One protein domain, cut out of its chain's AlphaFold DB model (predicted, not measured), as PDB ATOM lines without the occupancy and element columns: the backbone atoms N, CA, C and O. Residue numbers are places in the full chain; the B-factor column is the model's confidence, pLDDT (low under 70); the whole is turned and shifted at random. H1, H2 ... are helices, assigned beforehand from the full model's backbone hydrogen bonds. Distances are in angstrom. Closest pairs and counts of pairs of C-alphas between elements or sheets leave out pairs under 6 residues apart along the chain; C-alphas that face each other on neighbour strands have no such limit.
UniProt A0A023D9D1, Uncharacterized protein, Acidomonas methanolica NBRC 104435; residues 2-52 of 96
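This is residues 2 to 52 of the 96 residues of an uncharacterized protein of Acidomonas methanolica NBRC 104435 (UniProt A0A023D9D1). One long free helix, H1, makes the arm of a drawn-out model, and at its far end two shorter helices, H2 and H3, pack on each other at a steep angle as a small head. Residues 2 to 26 stick out from that head. The printed part has 51 residues with three named helices, H1, H2 and H3 in that order, and no named strand; the class is all helix. It is extended, with a radius of gyration of the C-alphas of 17.4 A and spans of 53 by 20 by 13 A.

H1, residues 3 to 21, is apart from both H2, residues 27 to 35, and H3, residues 40 to 51. H2 and H3 touch; their closest C-alphas, those of Ser 32 and Ser 43, are 5.1 A apart. They run the same way at a steep tilt of 53 degrees. In H2 and H3 every O i to N i+4 pair is within hydrogen-bond range; in H1, 14 of 15 are.

H1 begins at C-alpha 3, (60.774, 5.527, 14.175), and is 27.6 A long from first to last C-alpha. H2 measures 12.7 A. H3 measures 16.4 A and ends at C-alpha 51, (28.156, 23.444, -14.161).

The C-alphas of Gly 2 and Arg 52, the two farthest apart, are 53.1 A apart. The printed part has no cut, and both links are tight. The pLDDT is under 70 at residues 2 to 4, 19 to 36 and 38.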
ATOM      1  N   GLY A   2      65.505   7.027  14.219       67.50
ATOM      2  CA  GLY A   2      64.283   6.870  15.022       67.50
ATOM      3  C   GLY A   2      63.088   6.425  14.175       67.50
ATOM      4  O   GLY A   2      63.159   6.469  12.947       67.50
ATOM      5  N   ALA A   3      61.993   6.026  14.824       66.94
ATOM      6  CA  ALA A   3      60.774   5.527  14.175       66.94
ATOM      7  C   ALA A   3      60.256   6.438  13.039       66.94
ATOM      8  O   ALA A   3      59.773   5.942  12.026       66.94
ATOM      9  N   THR A   4      60.463   7.753  13.153       64.50
ATOM     10  CA  THR A   4      60.146   8.766  12.131       64.50
ATOM     11  C   THR A   4      60.958   8.631  10.841       64.50
ATOM     12  O   THR A   4      60.432   8.841   9.748       64.50
ATOM     13  N   GLY A   5      62.232   8.250  10.941       74.62
ATOM     14  CA  GLY A   5      63.078   7.995   9.776       74.62
ATOM     15  C   GLY A   5      62.641   6.741   9.022       74.62
ATOM     16  O   GLY A   5      62.645   6.726   7.796       74.62
ATOM     17  N   LEU A   6      62.197   5.711   9.749       73.88
ATOM     18  CA  LEU A   6      61.731   4.461   9.150       73.88
ATOM     19  C   LEU A   6      60.379   4.636   8.443       73.88
ATOM     20  O   LEU A   6      60.221   4.174   7.317       73.88
ATOM     21  N   THR A   7      59.433   5.374   9.036       76.69
ATOM     22  CA  THR A   7      58.142   5.681   8.393       76.69
ATOM     23  C   THR A   7      58.305   6.502   7.118       76.69
ATOM     24  O   THR A   7      57.624   6.240   6.129       76.69
ATOM     25  N   PHE A   8      59.232   7.464   7.107       77.31
ATOM     26  CA  PHE A   8      59.502   8.277   5.921       77.31
ATOM     27  C   PHE A   8      60.129   7.450   4.790       77.31
ATOM     28  O   PHE A   8      59.705   7.548   3.640       77.31
ATOM     29  N   LEU A   9      61.087   6.577   5.120       80.44
ATOM     30  CA  LEU A   9      61.727   5.694   4.144       80.44
ATOM     31  C   LEU A   9      60.758   4.652   3.580       80.44
ATOM     32  O   LEU A   9      60.754   4.432   2.372       80.44
ATOM     33  N   CYS A  10      59.894   4.063   4.410       80.62
ATOM     34  CA  CYS A  10      58.831   3.179   3.932       80.62
ATOM     35  C   CYS A  10      57.831   3.931   3.047       80.62
ATOM     36  O   CYS A  10      57.469   3.434   1.984       80.62
ATOM     37  N   GLY A  11      57.435   5.149   3.430       77.75
ATOM     38  CA  GLY A  11      56.562   5.994   2.617       77.75
ATOM     39  C   GLY A  11      57.150   6.274   1.233       77.75
ATOM     40  O   GLY A  11      56.473   6.074   0.230       77.75
ATOM     41  N   LEU A  12      58.431   6.647   1.156       79.69
ATOM     42  CA  LEU A  12      59.128   6.866  -0.115       79.69
ATOM     43  C   LEU A  12      59.300   5.576  -0.929       79.69
ATOM     44  O   LEU A  12      59.097   5.588  -2.143       79.69
ATOM     45  N   ALA A  13      59.635   4.466  -0.269       79.94
ATOM     46  CA  ALA A  13      59.822   3.170  -0.913       79.94
ATOM     47  C   ALA A  13      58.518   2.593  -1.479       79.94
ATOM     48  O   ALA A  13      58.575   1.826  -2.433       79.94
ATOM     49  N   ILE A  14      57.362   2.965  -0.922       80.12
ATOM     50  CA  ILE A  14      56.032   2.551  -1.394       80.12
ATOM     51  C   ILE A  14      55.481   3.544  -2.428       80.12
ATOM     52  O   ILE A  14      54.937   3.134  -3.453       80.12
ATOM     53  N   ALA A  15      55.667   4.848  -2.214       76.62
ATOM     54  CA  ALA A  15      55.203   5.878  -3.138       76.62
ATOM     55  C   ALA A  15      55.925   5.807  -4.492       76.62
ATOM     56  O   ALA A  15      55.283   5.888  -5.535       76.62
ATOM     57  N   ALA A  16      57.248   5.612  -4.506       71.12
ATOM     58  CA  ALA A  16      58.036   5.570  -5.739       71.12
ATOM     59  C   ALA A  16      57.617   4.466  -6.743       71.12
ATOM     60  O   ALA A  16      57.505   4.771  -7.933       71.12
ATOM     61  N   PRO A  17      57.370   3.203  -6.340       72.06
ATOM     62  CA  PRO A  17      56.831   2.196  -7.245       72.06
ATOM     63  C   PRO A  17      55.372   2.485  -7.612       72.06
ATOM     64  O   PRO A  17      55.034   2.342  -8.780       72.06
ATOM     65  N   LEU A  18      54.536   2.983  -6.693       70.81
ATOM     66  CA  LEU A  18      53.165   3.401  -7.025       70.81
ATOM     67  C   LEU A  18      53.149   4.453  -8.144       70.81
ATOM     68  O   LEU A  18      52.466   4.263  -9.143       70.81
ATOM     69  N   PHE A  19      53.978   5.496  -8.059       66.62
ATOM     70  CA  PHE A  19      54.101   6.513  -9.110       66.62
ATOM     71  C   PHE A  19      54.623   5.974 -10.453       66.62
ATOM     72  O   PHE A  19      54.353   6.576 -11.491       66.62
ATOM     73  N   ARG A  20      55.355   4.852 -10.470       65.62
ATOM     74  CA  ARG A  20      55.799   4.199 -11.715       65.62
ATOM     75  C   ARG A  20      54.726   3.322 -12.355       65.62
ATOM     76  O   ARG A  20      54.763   3.133 -13.565       65.62
ATOM     77  N   VAL A  21      53.812   2.776 -11.554       66.25
ATOM     78  CA  VAL A  21      52.759   1.853 -12.011       66.25
ATOM     79  C   VAL A  21      51.453   2.596 -12.311       66.25
ATOM     80  O   VAL A  21      50.642   2.108 -13.092       66.25
ATOM     81  N   ILE A  22      51.259   3.797 -11.751       61.22
ATOM     82  CA  ILE A  22      50.155   4.684 -12.126       61.22
ATOM     83  C   ILE A  22      50.352   5.099 -13.595       61.22
ATOM     84  O   ILE A  22      51.327   5.784 -13.916       61.22
ATOM     85  N   PRO A  23      49.449   4.709 -14.511       59.09
ATOM     86  CA  PRO A  23      49.582   5.076 -15.908       59.09
ATOM     87  C   PRO A  23      49.271   6.568 -16.029       59.09
ATOM     88  O   PRO A  23      48.120   6.966 -15.951       59.09
ATOM     89  N   TRP A  24      50.263   7.428 -16.241       56.56
ATOM     90  CA  TRP A  24      50.083   8.892 -16.289       56.56
ATOM     91  C   TRP A  24      49.108   9.397 -17.387       56.56
ATOM     92  O   TRP A  24      48.766  10.578 -17.421       56.56
ATOM     93  N   GLY A  25      48.599   8.502 -18.246       53.50
ATOM     94  CA  GLY A  25      47.469   8.722 -19.159       53.50
ATOM     95  C   GLY A  25      46.066   8.541 -18.544       53.50
ATOM     96  O   GLY A  25      45.078   8.857 -19.205       53.50
ATOM     97  N   VAL A  26      45.946   8.089 -17.287       52.25
ATOM     98  CA  VAL A  26      44.662   7.945 -16.571       52.25
ATOM     99  C   VAL A  26      44.148   9.240 -15.952       52.25
ATOM    100  O   VAL A  26      43.070   9.218 -15.378       52.25
ATOM    101  N   ASN A  27      44.833  10.381 -16.092       52.03
ATOM    102  CA  ASN A  27      44.341  11.661 -15.551       52.03
ATOM    103  C   ASN A  27      42.888  11.959 -15.959       52.03
ATOM    104  O   ASN A  27      42.108  12.485 -15.173       52.03
ATOM    105  N   LEU A  28      42.496  11.545 -17.165       52.62
ATOM    106  CA  LEU A  28      41.127  11.716 -17.639       52.62
ATOM    107  C   LEU A  28      40.224  10.506 -17.362       52.62
ATOM    108  O   LEU A  28      39.021  10.684 -17.202       52.62
ATOM    109  N   GLY A  29      40.778   9.297 -17.237       55.22
ATOM    110  CA  GLY A  29      40.029   8.121 -16.771       55.22
ATOM    111  C   GLY A  29      39.627   8.232 -15.296       55.22
ATOM    112  O   GLY A  29      38.512   7.877 -14.941       55.22
ATOM    113  N   ILE A  30      40.488   8.814 -14.452       55.59
ATOM    114  CA  ILE A  30      40.204   9.125 -13.044       55.59
ATOM    115  C   ILE A  30      39.124  10.201 -12.948       55.59
ATOM    116  O   ILE A  30      38.180  10.037 -12.185       55.59
ATOM    117  N   ALA A  31      39.219  11.273 -13.741       57.16
ATOM    118  CA  ALA A  31      38.153  12.270 -13.804       57.16
ATOM    119  C   ALA A  31      36.818  11.631 -14.224       57.16
ATOM    120  O   ALA A  31      35.786  11.952 -13.644       57.16
ATOM    121  N   SER A  32      36.852  10.673 -15.159       58.19
ATOM    122  CA  SER A  32      35.648   9.956 -15.592       58.19
ATOM    123  C   SER A  32      35.057   9.073 -14.497       58.19
ATOM    124  O   SER A  32      33.862   9.121 -14.219       58.19
ATOM    125  N   PHE A  33      35.922   8.345 -13.791       59.22
ATOM    126  CA  PHE A  33      35.551   7.528 -12.643       59.22
ATOM    127  C   PHE A  33      34.954   8.354 -11.490       59.22
ATOM    128  O   PHE A  33      33.987   7.922 -10.875       59.22
ATOM    129  N   ILE A  34      35.491   9.551 -11.209       61.50
ATOM    130  CA  ILE A  34      34.974  10.451 -10.160       61.50
ATOM    131  C   ILE A  34      33.589  11.000 -10.523       61.50
ATOM    132  O   ILE A  34      32.739  11.138  -9.648       61.50
ATOM    133  N   VAL A  35      33.364  11.322 -11.799       64.75
ATOM    134  CA  VAL A  35      32.063  11.808 -12.287       64.75
ATOM    135  C   VAL A  35      31.038  10.665 -12.379       64.75
ATOM    136  O   VAL A  35      29.843  10.920 -12.261       64.75
ATOM    137  N   GLY A  36      31.498   9.413 -12.491       63.25
ATOM    138  CA  GLY A  36      30.658   8.211 -12.505       63.25
ATOM    139  C   GLY A  36      30.151   7.811 -13.894       63.25
ATOM    140  O   GLY A  36      29.257   6.975 -13.987       63.25
ATOM    141  N   GLU A  37      30.713   8.390 -14.956       71.56
ATOM    142  CA  GLU A  37      30.318   8.134 -16.345       71.56
ATOM    143  C   GLU A  37      31.261   7.120 -17.019       71.56
ATOM    144  O   GLU A  37      32.396   6.898 -16.586       71.56
ATOM    145  N   THR A  38      30.786   6.472 -18.089       68.56
ATOM    146  CA  THR A  38      31.452   5.313 -18.716       68.56
ATOM    147  C   THR A  38      32.762   5.645 -19.423       68.56
ATOM    148  O   THR A  38      33.636   4.784 -19.534       68.56
ATOM    149  N   ASP A  39      32.918   6.882 -19.892       78.19
ATOM    150  CA  ASP A  39      34.123   7.344 -20.567       78.19
ATOM    151  C   ASP A  39      34.330   8.863 -20.436       78.19
ATOM    152  O   ASP A  39      33.534   9.606 -19.852       78.19
ATOM    153  N   ARG A  40      35.458   9.325 -20.982       78.50
ATOM    154  CA  ARG A  40      35.940  10.707 -20.874       78.50
ATOM    155  C   ARG A  40      35.005  11.727 -21.505       78.50
ATOM    156  O   ARG A  40      34.944  12.854 -21.017       78.50
ATOM    157  N   TRP A  41      34.347  11.363 -22.598       84.25
ATOM    158  CA  TRP A  41      33.438  12.248 -23.306       84.25
ATOM    159  C   TRP A  41      32.159  12.452 -22.501       84.25
ATOM    160  O   TRP A  41      31.827  13.593 -22.180       84.25
ATOM    161  N   GLU A  42      31.530  11.360 -22.065       84.19
ATOM    162  CA  GLU A  42      30.315  11.405 -21.238       84.19
ATOM    163  C   GLU A  42      30.551  12.152 -19.921       84.19
ATOM    164  O   GLU A  42      29.757  13.000 -19.513       84.19
ATOM    165  N   SER A  43      31.723  11.966 -19.316       84.81
ATOM    166  CA  SER A  43      32.132  12.710 -18.120       84.81
ATOM    167  C   SER A  43      32.253  14.214 -18.368       84.81
ATOM    168  O   SER A  43      31.826  15.030 -17.550       84.81
ATOM    169  N   GLY A  44      32.825  14.605 -19.511       85.31
ATOM    170  CA  GLY A  44      32.912  16.006 -19.920       85.31
ATOM    171  C   GLY A  44      31.531  16.620 -20.149       85.31
ATOM    172  O   GLY A  44      31.266  17.727 -19.677       85.31
ATOM    173  N   ILE A  45      30.633  15.883 -20.806       90.31
ATOM    174  CA  ILE A  45      29.230  16.269 -20.992       90.31
ATOM    175  C   ILE A  45      28.542  16.473 -19.643       90.31
ATOM    176  O   ILE A  45      27.925  17.519 -19.423       90.31
ATOM    177  N   ALA A  46      28.670  15.514 -18.725       88.81
ATOM    178  CA  ALA A  46      28.072  15.584 -17.399       88.81
ATOM    179  C   ALA A  46      28.563  16.816 -16.624       88.81
ATOM    180  O   ALA A  46      27.749  17.561 -16.073       88.81
ATOM    181  N   LEU A  47      29.870  17.097 -16.659       89.31
ATOM    182  CA  LEU A  47      30.455  18.287 -16.034       89.31
ATOM    183  C   LEU A  47      29.935  19.590 -16.656       89.31
ATOM    184  O   LEU A  47      29.513  20.486 -15.924       89.31
ATOM    185  N   MET A  48      29.918  19.706 -17.988       91.38
ATOM    186  CA  MET A  48      29.415  20.903 -18.678       91.38
ATOM    187  C   MET A  48      27.931  21.149 -18.381       91.38
ATOM    188  O   MET A  48      27.535  22.269 -18.042       91.38
ATOM    189  N   LYS A  49      27.118  20.088 -18.456       92.94
ATOM    190  CA  LYS A  49      25.683  20.119 -18.162       92.94
ATOM    191  C   LYS A  49      25.409  20.506 -16.714       92.94
ATOM    192  O   LYS A  49      24.496  21.292 -16.475       92.94
ATOM    193  N   ASN A  50      26.176  19.975 -15.763       91.75
ATOM    194  CA  ASN A  50      26.003  20.267 -14.342       91.75
ATOM    195  C   ASN A  50      26.433  21.702 -13.998       91.75
ATOM    196  O   ASN A  50      25.680  22.429 -13.356       91.75
ATOM    197  N   ALA A  51      27.601  22.133 -14.484       94.12
ATOM    198  CA  ALA A  51      28.156  23.444 -14.161       94.12
ATOM    199  C   ALA A  51      27.313  24.600 -14.721       94.12
ATOM    200  O   ALA A  51      27.143  25.619 -14.049       94.12
ATOM    201  N   ARG A  52      26.805  24.477 -15.961       96.19
ATOM    202  CA  ARG A  52      25.984  25.513 -16.618       96.19
ATOM    203  C   ARG A  52      24.889  24.902 -17.506       96.19
ATOM    204  O   ARG A  52      25.027  24.889 -18.732       96.19
TER     205      ARG A  52